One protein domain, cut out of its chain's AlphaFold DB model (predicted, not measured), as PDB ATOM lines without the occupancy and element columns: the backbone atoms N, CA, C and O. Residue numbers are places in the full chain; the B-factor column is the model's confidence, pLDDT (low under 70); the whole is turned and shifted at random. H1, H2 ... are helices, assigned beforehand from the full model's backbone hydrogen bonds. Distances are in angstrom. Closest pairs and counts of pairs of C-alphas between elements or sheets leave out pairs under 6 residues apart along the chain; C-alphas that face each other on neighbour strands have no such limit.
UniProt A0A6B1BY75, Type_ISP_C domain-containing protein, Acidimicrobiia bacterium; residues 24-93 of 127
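What this domain is: This is residues 24 to 93 of the 127 residues of the protein "Type_ISP_C domain-containing protein" of Acidimicrobiia bacterium (UniProt A0A6B1BY75). H2 and H5 cross nearly at right angles; H1 lies at one end of H2, H3 and H4 beyond the other, and residues 88 to 93 stick out. The 70 printed residues include five named helices, H1 to H5 in order: all helix. The whole is compact, radius of gyration of the C-alphas 12.7 A, spanning 34 by 29 by 19 A.

How they stand to each other: H1, residues 24 to 33, only just touches H2, residues 39 to 51, by 39 to 42 alone: 3 C-alpha pairs within 8 A, the closest Leu 26 and Lys 39, 6.4 A. Look at Gly 48 and Asp 83, C-alphas 4.4 A apart, the closest where H2 touches H5, residues 76 to 91, about perpendicular, 81 degrees. H3, residues 53 to 58, is near H4, residues 60 to 63. Except in H4, too short for one, every O i to N i+4 pair is within hydrogen-bond range.

Where its parts are: Find C-alpha 24 at (39.693, -23.779, 26.824), where H1 begins; H5 runs 22.1 A to C-alpha 91 at (30.109, -0.144, 38.807).

The domain as a whole: The C-alphas farthest apart, Ala 31 and Tyr 93, span 35.6 A; the H4 to H5 link is long.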
ATOM      1  N   TRP A  24      39.255 -22.743  25.888       96.25
ATOM      2  CA  TRP A  24      39.693 -23.779  26.824       96.25
ATOM      3  C   TRP A  24      39.055 -23.627  28.214       96.25
ATOM      4  O   TRP A  24      38.650 -24.623  28.811       96.25
ATOM      5  N   CYS A  25      38.966 -22.398  28.742       95.62
ATOM      6  CA  CYS A  25      38.323 -22.139  30.030       95.62
ATOM      7  C   CYS A  25      36.830 -22.477  29.955       95.62
ATOM      8  O   CYS A  25      36.322 -23.200  30.810       95.62
ATOM      9  N   LEU A  26      36.161 -22.021  28.892       96.94
ATOM     10  CA  LEU A  26      34.752 -22.310  28.638       96.94
ATOM     11  C   LEU A  26      34.477 -23.820  28.598       96.94
ATOM     12  O   LEU A  26      33.567 -24.286  29.276       96.94
ATOM     13  N   GLU A  27      35.321 -24.594  27.914       97.88
ATOM     14  CA  GLU A  27      35.231 -26.059  27.872       97.88
ATOM     15  C   GLU A  27      35.324 -26.702  29.266       97.88
ATOM     16  O   GLU A  27      34.618 -27.673  29.541       97.88
ATOM     17  N   GLN A  28      36.158 -26.172  30.174       96.94
ATOM     18  CA  GLN A  28      36.235 -26.696  31.546       96.94
ATOM     19  C   GLN A  28      34.934 -26.451  32.319       96.94
ATOM     20  O   GLN A  28      34.489 -27.318  33.074       96.94
ATOM     21  N   PHE A  29      34.319 -25.281  32.130       97.19
ATOM     22  CA  PHE A  29      33.041 -24.948  32.756       97.19
ATOM     23  C   PHE A  29      31.890 -25.749  32.142       97.19
ATOM     24  O   PHE A  29      31.068 -26.271  32.889       97.19
ATOM     25  N   HIS A  30      31.867 -25.945  30.821       97.94
ATOM     26  CA  HIS A  30      30.899 -26.819  30.148       97.94
ATOM     27  C   HIS A  30      30.985 -28.257  30.645       97.94
ATOM     28  O   HIS A  30      29.967 -28.853  30.984       97.94
ATOM     29  N   ALA A  31      32.197 -28.795  30.789       97.44
ATOM     30  CA  ALA A  31      32.393 -30.148  31.299       97.44
ATOM     31  C   ALA A  31      31.862 -30.345  32.732       97.44
ATOM     32  O   ALA A  31      31.536 -31.473  33.108       97.44
ATOM     33  N   HIS A  32      31.796 -29.279  33.539       97.44
ATOM     34  CA  HIS A  32      31.390 -29.361  34.942       97.44
ATOM     35  C   HIS A  32      29.941 -28.930  35.202       97.44
ATOM     36  O   HIS A  32      29.238 -29.599  35.957       97.44
ATOM     37  N   TYR A  33      29.489 -27.843  34.574       96.44
ATOM     38  CA  TYR A  33      28.171 -27.233  34.788       96.44
ATOM     39  C   TYR A  33      27.223 -27.404  33.592       96.44
ATOM     40  O   TYR A  33      26.009 -27.325  33.760       96.44
ATOM     41  N   GLY A  34      27.748 -27.698  32.400       96.88
ATOM     42  CA  GLY A  34      26.987 -27.933  31.171       96.88
ATOM     43  C   GLY A  34      27.120 -26.821  30.128       96.88
ATOM     44  O   GLY A  34      27.498 -25.690  30.424       96.88
ATOM     45  N   ASP A  35      26.756 -27.153  28.890       97.31
ATOM     46  CA  ASP A  35      26.993 -26.339  27.682       97.31
ATOM     47  C   ASP A  35      26.206 -25.014  27.627       97.31
ATOM     48  O   ASP A  35      26.365 -24.226  26.696       97.31
ATOM     49  N   HIS A  36      25.328 -24.766  28.602       96.56
ATOM     50  CA  HIS A  36      24.559 -23.527  28.701       96.56
ATOM     51  C   HIS A  36      25.372 -22.360  29.278       96.56
ATOM     52  O   HIS A  36      24.960 -21.216  29.113       96.56
ATOM     53  N   VAL A  37      26.501 -22.637  29.944       97.31
ATOM     54  CA  VAL A  37      27.365 -21.605  30.532       97.31
ATOM     55  C   VAL A  37      28.024 -20.775  29.432       97.31
ATOM     56  O   VAL A  37      28.562 -21.311  28.466       97.31
ATOM     57  N   THR A  38      28.008 -19.459  29.579       96.88
ATOM     58  CA  THR A  38      28.665 -18.509  28.674       96.88
ATOM     59  C   THR A  38      29.987 -17.989  29.251       96.88
ATOM     60  O   THR A  38      30.379 -18.309  30.371       96.88
ATOM     61  N   LYS A  39      30.730 -17.186  28.483       96.00
ATOM     62  CA  LYS A  39      31.963 -16.552  28.980       96.00
ATOM     63  C   LYS A  39      31.681 -15.450  30.005       96.00
ATOM     64  O   LYS A  39      32.424 -15.341  30.979       96.00
ATOM     65  N   ASP A  40      30.580 -14.720  29.840       94.88
ATOM     66  CA  ASP A  40      30.111 -13.742  30.827       94.88
ATOM     67  C   ASP A  40      29.729 -14.440  32.136       94.88
ATOM     68  O   ASP A  40      30.167 -14.031  33.207       94.88
ATOM     69  N   ASP A  41      29.037 -15.579  32.048       95.81
ATOM     70  CA  ASP A  41      28.694 -16.409  33.207       95.81
ATOM     71  C   ASP A  41      29.924 -16.837  34.025       95.81
ATOM     72  O   ASP A  41      29.865 -16.919  35.256       95.81
ATOM     73  N   ILE A  42      31.044 -17.115  33.348       96.12
ATOM     74  CA  ILE A  42      32.328 -17.443  33.982       96.12
ATOM     75  C   ILE A  42      32.901 -16.215  34.683       96.12
ATOM     76  O   ILE A  42      33.377 -16.331  35.812       96.12
ATOM     77  N   TRP A  43      32.870 -15.050  34.036       94.69
ATOM     78  CA  TRP A  43      33.334 -13.806  34.646       94.69
ATOM     79  C   TRP A  43      32.559 -13.484  35.931       94.69
ATOM     80  O   TRP A  43      33.187 -13.259  36.971       94.69
ATOM     81  N   GLU A  44      31.227 -13.565  35.881       94.69
ATOM     82  CA  GLU A  44      30.353 -13.345  37.038       94.69
ATOM     83  C   GLU A  44      30.692 -14.321  38.177       94.69
ATOM     84  O   GLU A  44      30.945 -13.936  39.321       94.69
ATOM     85  N   TYR A  45      30.808 -15.610  37.852       96.31
ATOM     86  CA  TYR A  45      31.186 -16.640  38.814       96.31
ATOM     87  C   TYR A  45      32.536 -16.358  39.495       96.31
ATOM     88  O   TYR A  45      32.654 -16.454  40.721       96.31
ATOM     89  N   LEU A  46      33.569 -16.009  38.717       95.25
ATOM     90  CA  LEU A  46      34.910 -15.743  39.245       95.25
ATOM     91  C   LEU A  46      34.888 -14.584  40.245       95.25
ATOM     92  O   LEU A  46      35.481 -14.687  41.325       95.25
ATOM     93  N   TYR A  47      34.192 -13.499  39.909       94.94
ATOM     94  CA  TYR A  47      34.103 -12.330  40.771       94.94
ATOM     95  C   TYR A  47      33.344 -12.632  42.068       94.94
ATOM     96  O   TYR A  47      33.811 -12.256  43.150       94.94
ATOM     97  N   GLY A  48      32.253 -13.401  41.983       95.19
ATOM     98  CA  GLY A  48      31.508 -13.891  43.142       95.19
ATOM     99  C   GLY A  48      32.383 -14.709  44.099       95.19
ATOM    100  O   GLY A  48      32.444 -14.418  45.296       95.19
ATOM    101  N   VAL A  49      33.139 -15.691  43.588       95.00
ATOM    102  CA  VAL A  49      34.025 -16.522  44.427       95.00
ATOM    103  C   VAL A  49      35.141 -15.696  45.072       95.00
ATOM    104  O   VAL A  49      35.467 -15.897  46.242       95.00
ATOM    105  N   MET A  50      35.712 -14.722  44.357       94.44
ATOM    106  CA  MET A  50      36.781 -13.865  44.891       94.44
ATOM    107  C   MET A  50      36.326 -12.947  46.041       94.44
ATOM    108  O   MET A  50      37.164 -12.470  46.824       94.44
ATOM    109  N   HIS A  51      35.016 -12.729  46.171       94.75
ATOM    110  CA  HIS A  51      34.392 -11.989  47.270       94.75
ATOM    111  C   HIS A  51      33.855 -12.890  48.389       94.75
ATOM    112  O   HIS A  51      33.508 -12.382  49.456       94.75
ATOM    113  N   ALA A  52      33.862 -14.213  48.209       94.31
ATOM    114  CA  ALA A  52      33.407 -15.161  49.218       94.31
ATOM    115  C   ALA A  52      34.317 -15.133  50.468       94.31
ATOM    116  O   ALA A  52      35.521 -15.420  50.367       94.31
ATOM    117  N   PRO A  53      33.795 -14.789  51.666       95.00
ATOM    118  CA  PRO A  53      34.625 -14.633  52.863       95.00
ATOM    119  C   PRO A  53      35.346 -15.918  53.278       95.00
ATOM    120  O   PRO A  53      36.499 -15.882  53.707       95.00
ATOM    121  N   ASP A  54      34.681 -17.061  53.126       93.88
ATOM    122  CA  ASP A  54      35.217 -18.375  53.467       93.88
ATOM    123  C   ASP A  54      36.356 -18.794  52.526       93.88
ATOM    124  O   ASP A  54      37.361 -19.330  52.997       93.88
ATOM    125  N   TRP A  55      36.254 -18.499  51.226       94.56
ATOM    126  CA  TRP A  55      37.334 -18.717  50.262       94.56
ATOM    127  C   TRP A  55      38.549 -17.841  50.591       94.56
ATOM    128  O   TRP A  55      39.670 -18.348  50.701       94.56
ATOM    129  N   ARG A  56      38.335 -16.541  50.837       95.56
ATOM    130  CA  ARG A  56      39.420 -15.604  51.175       95.56
ATOM    131  C   ARG A  56      40.140 -15.993  52.462       95.56
ATOM    132  O   ARG A  56      41.365 -15.896  52.513       95.56
ATOM    133  N   GLU A  57      39.407 -16.436  53.481       96.81
ATOM    134  CA  GLU A  57      40.007 -16.864  54.747       96.81
ATOM    135  C   GLU A  57      40.746 -18.198  54.590       96.81
ATOM    136  O   GLU A  57      41.904 -18.313  54.990       96.81
ATOM    137  N   ARG A  58      40.126 -19.188  53.934       95.56
ATOM    138  CA  ARG A  58      40.723 -20.516  53.729       95.56
ATOM    139  C   ARG A  58      42.035 -20.455  52.948       95.56
ATOM    140  O   ARG A  58      42.970 -21.171  53.296       95.56
ATOM    141  N   TYR A  59      42.112 -19.609  51.921       94.94
ATOM    142  CA  TYR A  59      43.280 -19.506  51.037       94.94
ATOM    143  C   TYR A  59      44.149 -18.272  51.307       94.94
ATOM    144  O   TYR A  59      45.049 -17.970  50.526       94.94
ATOM    145  N   LYS A  60      43.940 -17.569  52.426       96.50
ATOM    146  CA  LYS A  60      44.617 -16.306  52.767       96.50
ATOM    147  C   LYS A  60      46.131 -16.326  52.555       96.50
ATOM    148  O   LYS A  60      46.686 -15.387  51.991       96.50
ATOM    149  N   HIS A  61      46.808 -17.382  53.004       96.75
ATOM    150  CA  HIS A  61      48.263 -17.499  52.875       96.75
ATOM    151  C   HIS A  61      48.728 -17.647  51.421       96.75
ATOM    152  O   HIS A  61      49.768 -17.093  51.060       96.75
ATOM    153  N   ASP A  62      47.957 -18.352  50.594       95.69
ATOM    154  CA  ASP A  62      48.257 -18.526  49.174       95.69
ATOM    155  C   ASP A  62      47.956 -17.247  48.396       95.69
ATOM    156  O   ASP A  62      48.795 -16.804  47.616       95.69
ATOM    157  N   LEU A  63      46.819 -16.602  48.675       94.56
ATOM    158  CA  LEU A  63      46.406 -15.344  48.041       94.56
ATOM    159  C   LEU A  63      47.384 -14.191  48.307       94.56
ATOM    160  O   LEU A  63      47.495 -13.274  47.502       94.56
ATOM    161  N   GLN A  64      48.124 -14.236  49.417       95.06
ATOM    162  CA  GLN A  64      49.171 -13.255  49.721       95.06
ATOM    163  C   GLN A  64      50.449 -13.434  48.891       95.06
ATOM    164  O   GLN A  64      51.277 -12.525  48.857       95.06
ATOM    165  N   ARG A  65      50.667 -14.611  48.295       96.31
ATOM    166  CA  ARG A  65      51.960 -14.996  47.703       96.31
ATOM    167  C   ARG A  65      51.867 -15.437  46.247       96.31
ATOM    168  O   ARG A  65      52.883 -15.429  45.563       96.31
ATOM    169  N   ASN A  66      50.684 -15.828  45.789       95.31
ATOM    170  CA  ASN A  66      50.455 -16.441  44.490       95.31
ATOM    171  C   ASN A  66      49.214 -15.851  43.819       95.31
ATOM    172  O   ASN A  66      48.319 -15.325  44.481       95.31
ATOM    173  N   LEU A  67      49.136 -16.008  42.495       92.50
ATOM    174  CA  LEU A  67      47.902 -15.729  41.768       92.50
ATOM    175  C   LEU A  67      46.762 -16.632  42.275       92.50
ATOM    176  O   LEU A  67      47.005 -17.816  42.549       92.50
ATOM    177  N   PRO A  68      45.530 -16.101  42.379       91.69
ATOM    178  CA  PRO A  68      44.367 -16.871  42.794       91.69
ATOM    179  C   PRO A  68      44.154 -18.126  41.952       91.69
ATOM    180  O   PRO A  68      44.206 -18.088  40.724       91.69
ATOM    181  N   ARG A  69      43.853 -19.239  42.623       91.19
ATOM    182  CA  ARG A  69      43.324 -20.453  41.994       91.19
ATOM    183  C   ARG A  69      41.879 -20.598  42.438       91.19
ATOM    184  O   ARG A  69      41.616 -20.821  43.620       91.19
ATOM    185  N   VAL A  70      40.957 -20.415  41.505       90.44
ATOM    186  CA  VAL A  70      39.524 -20.407  41.799       90.44
ATOM    187  C   VAL A  70      38.983 -21.835  41.640       90.44
ATOM    188  O   VAL A  70      39.236 -22.453  40.605       90.44
ATOM    189  N   PRO A  71      38.313 -22.409  42.658       90.81
ATOM    190  CA  PRO A  71      37.706 -23.733  42.545       90.81
ATOM    191  C   PRO A  71      36.461 -23.698  41.650       90.81
ATOM    192  O   PRO A  71      35.861 -22.640  41.471       90.81
ATOM    193  N   LEU A  72      36.039 -24.861  41.153       94.25
ATOM    194  CA  LEU A  72      34.685 -25.077  40.634       94.25
ATOM    195  C   LEU A  72      33.802 -25.504  41.816       94.25
ATOM    196  O   LEU A  72      33.989 -26.581  42.384       94.25
ATOM    197  N   ALA A  73      32.948 -24.599  42.280       92.69
ATOM    198  CA  ALA A  73      32.094 -24.772  43.440       92.69
ATOM    199  C   ALA A  73      30.794 -25.484  43.057       92.69
ATOM    200  O   ALA A  73      30.318 -25.376  41.938       92.69
ATOM    201  N   ALA A  74      30.186 -26.185  44.013       92.12
ATOM    202  CA  ALA A  74      28.972 -26.953  43.742       92.12
ATOM    203  C   ALA A  74      27.772 -26.082  43.322       92.12
ATOM    204  O   ALA A  74      26.928 -26.549  42.565       92.12
ATOM    205  N   ASP A  75      27.694 -24.846  43.820       94.06
ATOM    206  CA  ASP A  75      26.581 -23.927  43.571       94.06
ATOM    207  C   ASP A  75      27.043 -22.751  42.701       94.06
ATOM    208  O   ASP A  75      27.422 -21.689  43.193       94.06
ATOM    209  N   PHE A  76      27.090 -22.989  41.390       94.81
ATOM    210  CA  PHE A  76      27.515 -22.007  40.391       94.81
ATOM    211  C   PHE A  76      26.607 -20.771  40.370       94.81
ATOM    212  O   PHE A  76      27.086 -19.635  40.386       94.81
ATOM    213  N   GLU A  77      25.294 -21.000  40.394       94.19
ATOM    214  CA  GLU A  77      24.268 -19.962  40.290       94.19
ATOM    215  C   GLU A  77      24.276 -19.026  41.504       94.19
ATOM    216  O   GLU A  77      24.103 -17.816  41.344       94.19
ATOM    217  N   ALA A  78      24.541 -19.539  42.713       95.38
ATOM    218  CA  ALA A  78      24.658 -18.692  43.899       95.38
ATOM    219  C   ALA A  78      25.795 -17.666  43.780       95.38
ATOM    220  O   ALA A  78      25.626 -16.515  44.190       95.38
ATOM    221  N   PHE A  79      26.935 -18.053  43.199       95.81
ATOM    222  CA  PHE A  79      28.049 -17.124  42.993       95.81
ATOM    223  C   PHE A  79      27.750 -16.090  41.912       95.81
ATOM    224  O   PHE A  79      28.086 -14.926  42.115       95.81
ATOM    225  N   GLN A  80      27.060 -16.465  40.832       94.56
ATOM    226  CA  GLN A  80      26.587 -15.490  39.845       94.56
ATOM    227  C   GLN A  80      25.593 -14.494  40.439       94.56
ATOM    228  O   GLN A  80      25.694 -13.292  40.215       94.56
ATOM    229  N   ALA A  81      24.618 -14.974  41.214       94.12
ATOM    230  CA  ALA A  81      23.616 -14.105  41.819       94.12
ATOM    231  C   ALA A  81      24.254 -13.107  42.798       94.12
ATOM    232  O   ALA A  81      23.887 -11.931  42.810       94.12
ATOM    233  N   ALA A  82      25.226 -13.568  43.593       95.00
ATOM    234  CA  ALA A  82      26.006 -12.704  44.470       95.00
ATOM    235  C   ALA A  82      26.843 -11.690  43.677       95.00
ATOM    236  O   ALA A  82      26.875 -10.517  44.044       95.00
ATOM    237  N   ASP A  83      27.484 -12.122  42.589       95.00
ATOM    238  CA  ASP A  83      28.242 -11.231  41.716       95.00
ATOM    239  C   ASP A  83      27.372 -10.137  41.109       95.00
ATOM    240  O   ASP A  83      27.704  -8.973  41.269       95.00
ATOM    241  N   ARG A  84      26.229 -10.465  40.502       93.50
ATOM    242  CA  ARG A  84      25.366  -9.454  39.872       93.50
ATOM    243  C   ARG A  84      25.001  -8.322  40.833       93.50
ATOM    244  O   ARG A  84      25.026  -7.159  40.445       93.50
ATOM    245  N   ALA A  85      24.725  -8.646  42.099       93.88
ATOM    246  CA  ALA A  85      24.467  -7.644  43.133       93.88
ATOM    247  C   ALA A  85      25.720  -6.820  43.495       93.88
ATOM    248  O   ALA A  85      25.629  -5.612  43.704       93.88
ATOM    249  N   LEU A  86      26.891  -7.459  43.575       95.75
ATOM    250  CA  LEU A  86      28.160  -6.782  43.856       95.75
ATOM    251  C   LEU A  86      28.612  -5.893  42.695       95.75
ATOM    252  O   LEU A  86      29.067  -4.778  42.927       95.75
ATOM    253  N   MET A  87      28.501  -6.375  41.462       93.94
ATOM    254  CA  MET A  87      28.907  -5.671  40.255       93.94
ATOM    255  C   MET A  87      28.037  -4.437  40.030       93.94
ATOM    256  O   MET A  87      28.579  -3.371  39.749       93.94
ATOM    257  N   ASP A  88      26.720  -4.554  40.229       94.00
ATOM    258  CA  ASP A  88      25.812  -3.406  40.187       94.00
ATOM    259  C   ASP A  88      26.256  -2.319  41.177       94.00
ATOM    260  O   ASP A  88      26.449  -1.168  40.790       94.00
ATOM    261  N   LEU A  89      26.553  -2.699  42.424       94.19
ATOM    262  CA  LEU A  89      27.061  -1.770  43.436       94.19
ATOM    263  C   LEU A  89      28.432  -1.177  43.069       94.19
ATOM    264  O   LEU A  89      28.658   0.014  43.263       94.19
ATOM    265  N   HIS A  90      29.369  -1.989  42.580       94.88
ATOM    266  CA  HIS A  90      30.745  -1.557  42.329       94.88
ATOM    267  C   HIS A  90      30.892  -0.701  41.073       94.88
ATOM    268  O   HIS A  90      31.720   0.208  41.062       94.88
ATOM    269  N   VAL A  91      30.113  -0.966  40.024       95.00
ATOM    270  CA  VAL A  91      30.109  -0.144  38.807       95.00
ATOM    271  C   VAL A  91      29.343   1.155  39.045       95.00
ATOM    272  O   VAL A  91      29.777   2.207  38.581       95.00
ATOM    273  N   ASN A  92      28.260   1.108  39.827       95.12
ATOM    274  CA  ASN A  92      27.406   2.262  40.107       95.12
ATOM    275  C   ASN A  92      27.699   2.924  41.468       95.12
ATOM    276  O   ASN A  92      26.846   3.620  42.014       95.12
ATOM    277  N   TYR A  93      28.905   2.751  42.025       94.88
ATOM    278  CA  TYR A  93      29.241   3.209  43.386       94.88
ATOM    279  C   TYR A  93      29.110   4.731  43.590       94.88
ATOM    280  O   TYR A  93      29.024   5.196  44.724       94.88
TER     281      TYR A  93